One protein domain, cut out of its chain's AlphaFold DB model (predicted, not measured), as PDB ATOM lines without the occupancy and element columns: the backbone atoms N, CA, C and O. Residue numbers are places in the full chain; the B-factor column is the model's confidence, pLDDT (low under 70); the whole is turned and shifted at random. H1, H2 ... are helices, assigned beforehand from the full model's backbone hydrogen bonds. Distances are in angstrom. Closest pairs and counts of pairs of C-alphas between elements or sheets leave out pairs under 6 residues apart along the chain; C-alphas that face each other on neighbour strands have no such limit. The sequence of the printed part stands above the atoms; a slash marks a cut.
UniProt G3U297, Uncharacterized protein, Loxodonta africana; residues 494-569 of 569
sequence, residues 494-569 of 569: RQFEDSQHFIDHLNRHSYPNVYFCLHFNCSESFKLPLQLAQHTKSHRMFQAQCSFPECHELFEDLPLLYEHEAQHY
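Overview. This is residues 494 to 569 of the 569 residues of an uncharacterized protein of Loxodonta africana (UniProt G3U297). This is a rounded fold with little regular structure: two long loops, each folded back on itself through a short antiparallel pairing, link three short helices, with H1 and H3 towards one end and H2 at the other. The printed part has 76 residues, with three named helices in the order H1, H2, H3 and no named strand. The class is all helix, though under half of the residues are in named elements. It is compact, with a radius of gyration of the C-alphas of 12.7 A and spans of 31 by 27 by 20 A.

Arrangement. H1, residues 499 to 507, is joined by a long link of 21 residues to H2, residues 529 to 538. In this link, residues 515 to 516 pair antiparallel with 525 to 526. A long link of 19 residues leads to H3, residues 558 to 565; in it, 544 to 545 pair antiparallel with 554 to 555. H2 is apart from H1 and from H3. H1 and H3 are only just apart, their closest C-alphas at 8.4 A. Each O i to N i+4 pair is within hydrogen-bond range in H1 and H3, against 4 of 6 in H2.

Along the chain. H1 begins at C-alpha 499 (218.277, 183.271, 126.851) and is 12.4 A long. H2 measures 15.2 A. H3, 10.4 A, ends at C-alpha 565 (218.954, 174.274, 136.291).

Size, cuts and confidence. The C-alphas of Ser 499 and Arg 540, 33.9 A apart, are the two farthest apart. The printed part has no cut and ends at Tyr 569, the chain's last residue. Ten residues have pLDDT under 70, among them 510 to 512.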
ATOM      1  N   ARG A 494     211.930 185.257 139.247       77.88
ATOM      2  CA  ARG A 494     213.189 184.524 139.016       77.88
ATOM      3  C   ARG A 494     214.021 185.210 137.924       77.88
ATOM      4  O   ARG A 494     213.474 185.677 136.920       77.88
ATOM      5  N   GLN A 495     215.328 185.278 138.155       79.88
ATOM      6  CA  GLN A 495     216.338 185.800 137.236       79.88
ATOM      7  C   GLN A 495     216.981 184.643 136.461       79.88
ATOM      8  O   GLN A 495     217.116 183.544 136.997       79.88
ATOM      9  N   PHE A 496     217.347 184.905 135.209       78.81
ATOM     10  CA  PHE A 496     217.972 183.971 134.278       78.81
ATOM     11  C   PHE A 496     219.097 184.692 133.535       78.81
ATOM     12  O   PHE A 496     218.949 185.874 133.210       78.81
ATOM     13  N   GLU A 497     220.193 183.985 133.273       73.19
ATOM     14  CA  GLU A 497     221.380 184.539 132.608       73.19
ATOM     15  C   GLU A 497     221.469 184.076 131.148       73.19
ATOM     16  O   GLU A 497     221.694 184.910 130.272       73.19
ATOM     17  N   ASP A 498     221.144 182.808 130.858       75.00
ATOM     18  CA  ASP A 498     220.903 182.340 129.489       75.00
ATOM     19  C   ASP A 498     219.489 182.687 128.961       75.00
ATOM     20  O   ASP A 498     218.479 182.736 129.673       75.00
ATOM     21  N   SER A 499     219.444 182.925 127.651       65.75
ATOM     22  CA  SER A 499     218.277 183.271 126.851       65.75
ATOM     23  C   SER A 499     217.359 182.097 126.509       65.75
ATOM     24  O   SER A 499     216.141 182.291 126.475       65.75
ATOM     25  N   GLN A 500     217.890 180.892 126.290       68.75
ATOM     26  CA  GLN A 500     217.089 179.709 125.981       68.75
ATOM     27  C   GLN A 500     216.403 179.190 127.254       68.75
ATOM     28  O   GLN A 500     215.186 179.009 127.256       68.75
ATOM     29  N   HIS A 501     217.129 179.131 128.373       76.62
ATOM     30  CA  HIS A 501     216.610 178.871 129.720       76.62
ATOM     31  C   HIS A 501     215.439 179.810 130.071       76.62
ATOM     32  O   HIS A 501     214.373 179.371 130.513       76.62
ATOM     33  N   PHE A 502     215.589 181.116 129.812       74.25
ATOM     34  CA  PHE A 502     214.523 182.100 130.027       74.25
ATOM     35  C   PHE A 502     213.285 181.844 129.147       74.25
ATOM     36  O   PHE A 502     212.150 181.998 129.608       74.25
ATOM     37  N   ILE A 503     213.480 181.442 127.887       65.75
ATOM     38  CA  ILE A 503     212.393 181.128 126.948       65.75
ATOM     39  C   ILE A 503     211.661 179.842 127.360       65.75
ATOM     40  O   ILE A 503     210.428 179.828 127.376       65.75
ATOM     41  N   ASP A 504     212.389 178.799 127.753       70.62
ATOM     42  CA  ASP A 504     211.827 177.516 128.187       70.62
ATOM     43  C   ASP A 504     211.060 177.645 129.506       70.62
ATOM     44  O   ASP A 504     209.948 177.124 129.638       70.62
ATOM     45  N   HIS A 505     211.568 178.455 130.436       77.75
ATOM     46  CA  HIS A 505     210.817 178.869 131.614       77.75
ATOM     47  C   HIS A 505     209.527 179.627 131.247       77.75
ATOM     48  O   HIS A 505     208.450 179.314 131.764       77.75
ATOM     49  N   LEU A 506     209.595 180.605 130.332       71.38
ATOM     50  CA  LEU A 506     208.415 181.363 129.901       71.38
ATOM     51  C   LEU A 506     207.362 180.498 129.190       71.38
ATOM     52  O   LEU A 506     206.173 180.779 129.343       71.38
ATOM     53  N   ASN A 507     207.760 179.439 128.476       69.75
ATOM     54  CA  ASN A 507     206.831 178.501 127.831       69.75
ATOM     55  C   ASN A 507     205.888 177.804 128.835       69.75
ATOM     56  O   ASN A 507     204.772 177.438 128.464       69.75
ATOM     57  N   ARG A 508     206.282 177.664 130.111       69.25
ATOM     58  CA  ARG A 508     205.441 177.068 131.169       69.25
ATOM     59  C   ARG A 508     204.334 178.004 131.680       69.25
ATOM     60  O   ARG A 508     203.342 177.540 132.240       69.25
ATOM     61  N   HIS A 509     204.440 179.314 131.452       72.19
ATOM     62  CA  HIS A 509     203.441 180.309 131.865       72.19
ATOM     63  C   HIS A 509     202.269 180.421 130.862       72.19
ATOM     64  O   HIS A 509     202.072 181.451 130.213       72.19
ATOM     65  N   SER A 510     201.475 179.353 130.735       65.50
ATOM     66  CA  SER A 510     200.374 179.257 129.759       65.50
ATOM     67  C   SER A 510     199.123 180.068 130.142       65.50
ATOM     68  O   SER A 510     198.711 180.113 131.301       65.50
ATOM     69  N   TYR A 511     198.471 180.704 129.164       56.50
ATOM     70  CA  TYR A 511     197.243 181.487 129.375       56.50
ATOM     71  C   TYR A 511     195.988 180.599 129.234       56.50
ATOM     72  O   TYR A 511     195.910 179.833 128.275       56.50
ATOM     73  N   PRO A 512     194.962 180.704 130.109       60.66
ATOM     74  CA  PRO A 512     194.743 181.736 131.133       60.66
ATOM     75  C   PRO A 512     195.345 181.445 132.517       60.66
ATOM     76  O   PRO A 512     195.300 182.318 133.382       60.66
ATOM     77  N   ASN A 513     195.868 180.243 132.751       74.50
ATOM     78  CA  ASN A 513     196.298 179.774 134.069       74.50
ATOM     79  C   ASN A 513     197.820 179.942 134.259       74.50
ATOM     80  O   ASN A 513     198.556 178.969 134.386       74.50
ATOM     81  N   VAL A 514     198.299 181.191 134.267       76.31
ATOM     82  CA  VAL A 514     199.740 181.497 134.170       76.31
ATOM     83  C   VAL A 514     200.585 181.117 135.398       76.31
ATOM     84  O   VAL A 514     201.798 181.291 135.351       76.31
ATOM     85  N   TYR A 515     200.005 180.613 136.493       79.25
ATOM     86  CA  TYR A 515     200.735 180.213 137.706       79.25
ATOM     87  C   TYR A 515     200.658 178.693 137.915       79.25
ATOM     88  O   TYR A 515     199.643 178.198 138.396       79.25
ATOM     89  N   PHE A 516     201.711 177.958 137.558       81.56
ATOM     90  CA  PHE A 516     201.781 176.492 137.662       81.56
ATOM     91  C   PHE A 516     202.456 176.024 138.963       81.56
ATOM     92  O   PHE A 516     203.237 176.766 139.564       81.56
ATOM     93  N   CYS A 517     202.159 174.800 139.412       84.94
ATOM     94  CA  CYS A 517     202.872 174.179 140.528       84.94
ATOM     95  C   CYS A 517     204.249 173.643 140.097       84.94
ATOM     96  O   CYS A 517     204.400 173.126 138.996       84.94
ATOM     97  N   LEU A 518     205.245 173.741 140.985       80.38
ATOM     98  CA  LEU A 518     206.583 173.153 140.803       80.38
ATOM     99  C   LEU A 518     206.744 171.789 141.497       80.38
ATOM    100  O   LEU A 518     207.818 171.201 141.432       80.38
ATOM    101  N   HIS A 519     205.712 171.291 142.184       83.25
ATOM    102  CA  HIS A 519     205.806 170.017 142.895       83.25
ATOM    103  C   HIS A 519     205.867 168.836 141.917       83.25
ATOM    104  O   HIS A 519     205.106 168.781 140.948       83.25
ATOM    105  N   PHE A 520     206.754 167.878 142.184       81.69
ATOM    106  CA  PHE A 520     206.887 166.645 141.415       81.69
ATOM    107  C   PHE A 520     205.534 165.922 141.274       81.69
ATOM    108  O   PHE A 520     204.758 165.824 142.223       81.69
ATOM    109  N   ASN A 521     205.233 165.446 140.060       78.00
ATOM    110  CA  ASN A 521     203.939 164.875 139.658       78.00
ATOM    111  C   ASN A 521     202.698 165.782 139.854       78.00
ATOM    112  O   ASN A 521     201.572 165.286 139.816       78.00
ATOM    113  N   CYS A 522     202.861 167.103 140.001       83.62
ATOM    114  CA  CYS A 522     201.745 168.046 140.064       83.62
ATOM    115  C   CYS A 522     201.624 168.897 138.788       83.62
ATOM    116  O   CYS A 522     202.501 169.694 138.469       83.62
ATOM    117  N   SER A 523     200.502 168.763 138.077       79.94
ATOM    118  CA  SER A 523     200.196 169.485 136.829       79.94
ATOM    119  C   SER A 523     199.242 170.679 137.008       79.94
ATOM    120  O   SER A 523     198.777 171.262 136.026       79.94
ATOM    121  N   GLU A 524     198.932 171.053 138.253       84.25
ATOM    122  CA  GLU A 524     197.941 172.086 138.562       84.25
ATOM    123  C   GLU A 524     198.393 173.505 138.185       84.25
ATOM    124  O   GLU A 524     199.558 173.888 138.346       84.25
ATOM    125  N   SER A 525     197.442 174.307 137.694       85.06
ATOM    126  CA  SER A 525     197.701 175.658 137.184       85.06
ATOM    127  C   SER A 525     196.565 176.638 137.486       85.06
ATOM    128  O   SER A 525     195.379 176.324 137.378       85.06
ATOM    129  N   PHE A 526     196.932 177.872 137.833       83.00
ATOM    130  CA  PHE A 526     196.053 178.847 138.472       83.00
ATOM    131  C   PHE A 526     196.086 180.224 137.805       83.00
ATOM    132  O   PHE A 526     197.042 180.597 137.124       83.00
ATOM    133  N   LYS A 527     195.033 181.019 138.031       79.31
ATOM    134  CA  LYS A 527     194.870 182.363 137.441       79.31
ATOM    135  C   LYS A 527     195.441 183.478 138.316       79.31
ATOM    136  O   LYS A 527     195.691 184.570 137.818       79.31
ATOM    137  N   LEU A 528     195.622 183.215 139.611       80.75
ATOM    138  CA  LEU A 528     196.089 184.179 140.609       80.75
ATOM    139  C   LEU A 528     197.198 183.561 141.482       80.75
ATOM    140  O   LEU A 528     197.065 182.393 141.856       80.75
ATOM    141  N   PRO A 529     198.220 184.331 141.915       78.88
ATOM    142  CA  PRO A 529     199.277 183.824 142.800       78.88
ATOM    143  C   PRO A 529     198.733 183.246 144.112       78.88
ATOM    144  O   PRO A 529     199.223 182.236 144.606       78.88
ATOM    145  N   LEU A 530     197.672 183.862 144.650       83.50
ATOM    146  CA  LEU A 530     196.997 183.440 145.882       83.50
ATOM    147  C   LEU A 530     196.435 182.013 145.803       83.50
ATOM    148  O   LEU A 530     196.436 181.314 146.808       83.50
ATOM    149  N   GLN A 531     195.986 181.574 144.623       85.44
ATOM    150  CA  GLN A 531     195.465 180.218 144.423       85.44
ATOM    151  C   GLN A 531     196.603 179.193 144.441       85.44
ATOM    152  O   GLN A 531     196.507 178.190 145.144       85.44
ATOM    153  N   LEU A 532     197.718 179.489 143.762       85.00
ATOM    154  CA  LEU A 532     198.923 178.660 143.820       85.00
ATOM    155  C   LEU A 532     199.471 178.577 145.258       85.00
ATOM    156  O   LEU A 532     199.751 177.484 145.735       85.00
ATOM    157  N   ALA A 533     199.539 179.700 145.979       83.19
ATOM    158  CA  ALA A 533     200.010 179.764 147.369       83.19
ATOM    159  C   ALA A 533     199.043 179.152 148.410       83.19
ATOM    160  O   ALA A 533     199.406 178.983 149.579       83.19
ATOM    161  N   GLN A 534     197.807 178.837 148.014       85.69
ATOM    162  CA  GLN A 534     196.885 177.993 148.780       85.69
ATOM    163  C   GLN A 534     197.087 176.517 148.424       85.69
ATOM    164  O   GLN A 534     197.181 175.685 149.321       85.69
ATOM    165  N   HIS A 535     197.218 176.201 147.135       86.62
ATOM    166  CA  HIS A 535     197.449 174.847 146.639       86.62
ATOM    167  C   HIS A 535     198.784 174.249 147.111       86.62
ATOM    168  O   HIS A 535     198.807 173.103 147.540       86.62
ATOM    169  N   THR A 536     199.891 174.999 147.137       82.94
ATOM    170  CA  THR A 536     201.179 174.464 147.623       82.94
ATOM    171  C   THR A 536     201.131 173.991 149.079       82.94
ATOM    172  O   THR A 536     201.948 173.164 149.469       82.94
ATOM    173  N   LYS A 537     200.145 174.438 149.871       84.94
ATOM    174  CA  LYS A 537     199.915 173.991 151.255       84.94
ATOM    175  C   LYS A 537     199.189 172.644 151.367       84.94
ATOM    176  O   LYS A 537     199.071 172.137 152.479       84.94
ATOM    177  N   SER A 538     198.690 172.057 150.270       82.44
ATOM    178  CA  SER A 538     198.204 170.666 150.285       82.44
ATOM    179  C   SER A 538     199.336 169.641 150.181       82.44
ATOM    180  O   SER A 538     199.139 168.480 150.541       82.44
ATOM    181  N   HIS A 539     200.515 170.058 149.713       84.00
ATOM    182  CA  HIS A 539     201.692 169.200 149.594       84.00
ATOM    183  C   HIS A 539     202.387 169.102 150.955       84.00
ATOM    184  O   HIS A 539     202.681 170.117 151.583       84.00
ATOM    185  N   ARG A 540     202.611 167.876 151.447       75.75
ATOM    186  CA  ARG A 540     203.146 167.643 152.806       75.75
ATOM    187  C   ARG A 540     204.650 167.873 152.928       75.75
ATOM    188  O   ARG A 540     205.111 168.191 154.016       75.75
ATOM    189  N   MET A 541     205.376 167.672 151.834       79.12
ATOM    190  CA  MET A 541     206.803 167.943 151.671       79.12
ATOM    191  C   MET A 541     206.976 168.560 150.286       79.12
ATOM    192  O   MET A 541     206.304 168.131 149.343       79.12
ATOM    193  N   PHE A 542     207.837 169.567 150.156       81.88
ATOM    194  CA  PHE A 542     208.160 170.118 148.847       81.88
ATOM    195  C   PHE A 542     209.275 169.289 148.210       81.88
ATOM    196  O   PHE A 542     210.310 169.053 148.817       81.88
ATOM    197  N   GLN A 543     209.032 168.848 146.981       85.44
ATOM    198  CA  GLN A 543     210.017 168.234 146.097       85.44
ATOM    199  C   GLN A 543     209.711 168.708 144.680       85.44
ATOM    200  O   GLN A 543     208.541 168.686 144.280       85.44
ATOM    201  N   ALA A 544     210.730 169.127 143.940       84.25
ATOM    202  CA  ALA A 544     210.635 169.583 142.558       84.25
ATOM    203  C   ALA A 544     211.684 168.880 141.691       84.25
ATOM    204  O   ALA A 544     212.800 168.643 142.140       84.25
ATOM    205  N   GLN A 545     211.320 168.551 140.454       83.12
ATOM    206  CA  GLN A 545     212.221 167.912 139.494       83.12
ATOM    207  C   GLN A 545     212.873 168.959 138.589       83.12
ATOM    208  O   GLN A 545     212.225 169.949 138.239       83.12
ATOM    209  N   CYS A 546     214.123 168.717 138.188       82.12
ATOM    210  CA  CYS A 546     214.798 169.523 137.171       82.12
ATOM    211  C   CYS A 546     213.947 169.654 135.896       82.12
ATOM    212  O   CYS A 546     213.327 168.698 135.428       82.12
ATOM    213  N   SER A 547     213.908 170.860 135.327       70.56
ATOM    214  CA  SER A 547     213.096 171.171 134.148       70.56
ATOM    215  C   SER A 547     213.679 170.712 132.810       70.56
ATOM    216  O   SER A 547     212.962 170.773 131.808       70.56
ATOM    217  N   PHE A 548     214.953 170.319 132.788       76.62
ATOM    218  CA  PHE A 548     215.723 170.057 131.574       76.62
ATOM    219  C   PHE A 548     215.444 168.652 130.995       76.62
ATOM    220  O   PHE A 548     215.298 167.702 131.771       76.62
ATOM    221  N   PRO A 549     215.374 168.478 129.659       68.50
ATOM    222  CA  PRO A 549     215.290 167.155 129.040       68.50
ATOM    223  C   PRO A 549     216.424 166.233 129.509       68.50
ATOM    224  O   PRO A 549     217.534 166.688 129.747       68.50
ATOM    225  N   GLU A 550     216.145 164.937 129.648       72.44
ATOM    226  CA  GLU A 550     217.107 163.909 130.102       72.44
ATOM    227  C   GLU A 550     217.626 164.061 131.553       72.44
ATOM    228  O   GLU A 550     218.239 163.130 132.075       72.44
ATOM    229  N   CYS A 551     217.309 165.149 132.267       80.44
ATOM    230  CA  CYS A 551     217.609 165.284 133.691       80.44
ATOM    231  C   CYS A 551     216.476 164.732 134.576       80.44
ATOM    232  O   CYS A 551     215.290 164.948 134.311       80.44
ATOM    233  N   HIS A 552     216.830 164.020 135.651       80.25
ATOM    234  CA  HIS A 552     215.871 163.386 136.568       80.25
ATOM    235  C   HIS A 552     216.077 163.739 138.052       80.25
ATOM    236  O   HIS A 552     215.351 163.211 138.893       80.25
ATOM    237  N   GLU A 553     217.002 164.649 138.367       85.06
ATOM    238  CA  GLU A 553     217.301 165.067 139.742       85.06
ATOM    239  C   GLU A 553     216.105 165.734 140.441       85.06
ATOM    240  O   GLU A 553     215.320 166.469 139.824       85.06
ATOM    241  N   LEU A 554     215.985 165.473 141.748       86.31
ATOM    242  CA  LEU A 554     214.922 165.964 142.628       86.31
ATOM    243  C   LEU A 554     215.502 166.850 143.734       86.31
ATOM    244  O   LEU A 554     216.462 166.478 144.403       86.31
ATOM    245  N   PHE A 555     214.862 167.992 143.968       86.69
ATOM    246  CA  PHE A 555     215.307 169.016 144.908       86.69
ATOM    247  C   PHE A 555     214.222 169.315 145.939       86.69
ATOM    248  O   PHE A 555     213.070 169.576 145.583       86.69
ATOM    249  N   GLU A 556     214.600 169.316 147.216       82.50
ATOM    250  CA  GLU A 556     213.711 169.673 148.334       82.50
ATOM    251  C   GLU A 556     213.619 171.196 148.547       82.50
ATOM    252  O   GLU A 556     212.739 171.673 149.259       82.50
ATOM    253  N   ASP A 557     214.490 171.965 147.881       79.00
ATOM    254  CA  ASP A 557     214.619 173.414 148.034       79.00
ATOM    255  C   ASP A 557     214.750 174.130 146.679       79.00
ATOM    256  O   ASP A 557     215.497 173.712 145.790       79.00
ATOM    257  N   LEU A 558     214.036 175.251 146.524       79.00
ATOM    258  CA  LEU A 558     214.008 176.019 145.270       79.00
ATOM    259  C   LEU A 558     215.364 176.631 144.863       79.00
ATOM    260  O   LEU A 558     215.651 176.615 143.668       79.00
ATOM    261  N   PRO A 559     216.215 177.158 145.772       81.25
ATOM    262  CA  PRO A 559     217.525 177.682 145.383       81.25
ATOM    263  C   PRO A 559     218.428 176.622 144.739       81.25
ATOM    264  O   PRO A 559     219.038 176.900 143.712       81.25
ATOM    265  N   LEU A 560     218.442 175.400 145.287       81.31
ATOM    266  CA  LEU A 560     219.251 174.287 144.776       81.31
ATOM    267  C   LEU A 560     218.776 173.838 143.388       81.31
ATOM    268  O   LEU A 560     219.594 173.636 142.493       81.31
ATOM    269  N   LEU A 561     217.454 173.768 143.180       82.50
ATOM    270  CA  LEU A 561     216.867 173.545 141.856       82.50
ATOM    271  C   LEU A 561     217.317 174.619 140.855       82.50
ATOM    272  O   LEU A 561     217.639 174.298 139.717       82.50
ATOM    273  N   TYR A 562     217.319 175.895 141.252       83.81
ATOM    274  CA  TYR A 562     217.643 177.000 140.345       83.81
ATOM    275  C   TYR A 562     219.132 177.057 139.989       83.81
ATOM    276  O   TYR A 562     219.454 177.376 138.846       83.81
ATOM    277  N   GLU A 563     220.018 176.736 140.936       81.19
ATOM    278  CA  GLU A 563     221.460 176.606 140.702       81.19
ATOM    279  C   GLU A 563     221.763 175.418 139.778       81.19
ATOM    280  O   GLU A 563     222.499 175.569 138.809       81.19
ATOM    281  N   HIS A 564     221.128 174.265 140.007       83.44
ATOM    282  CA  HIS A 564     221.274 173.095 139.143       83.44
ATOM    283  C   HIS A 564     220.705 173.321 137.732       83.44
ATOM    284  O   HIS A 564     221.355 172.997 136.744       83.44
ATOM    285  N   GLU A 565     219.518 173.920 137.601       81.81
ATOM    286  CA  GLU A 565     218.954 174.274 136.291       81.81
ATOM    287  C   GLU A 565     219.839 175.276 135.530       81.81
ATOM    288  O   GLU A 565     219.830 175.276 134.304       81.81
ATOM    289  N   ALA A 566     220.630 176.101 136.224       80.31
ATOM    290  CA  ALA A 566     221.608 177.006 135.616       80.31
ATOM    291  C   ALA A 566     222.939 176.328 135.213       80.31
ATOM    292  O   ALA A 566     223.827 177.013 134.722       80.31
ATOM    293  N   GLN A 567     223.086 175.010 135.398       81.31
ATOM    294  CA  GLN A 567     224.250 174.231 134.938       81.31
ATOM    295  C   GLN A 567     223.989 173.475 133.619       81.31
ATOM    296  O   GLN A 567     224.920 172.902 133.054       81.31
ATOM    297  N   HIS A 568     222.744 173.468 133.120       78.25
ATOM    298  CA  HIS A 568     222.352 172.824 131.850       78.25
ATOM    299  C   HIS A 568     222.305 173.783 130.644       78.25
ATOM    300  O   HIS A 568     222.052 173.335 129.526       78.25
ATOM    301  N   TYR A 569     222.515 175.086 130.869       69.56
ATOM    302  CA  TYR A 569     222.377 176.173 129.892       69.56
ATOM    303  C   TYR A 569     223.566 177.138 129.978       69.56
ATOM    304  O   TYR A 569     224.110 177.478 128.906       69.56
TER     305      TYR A 569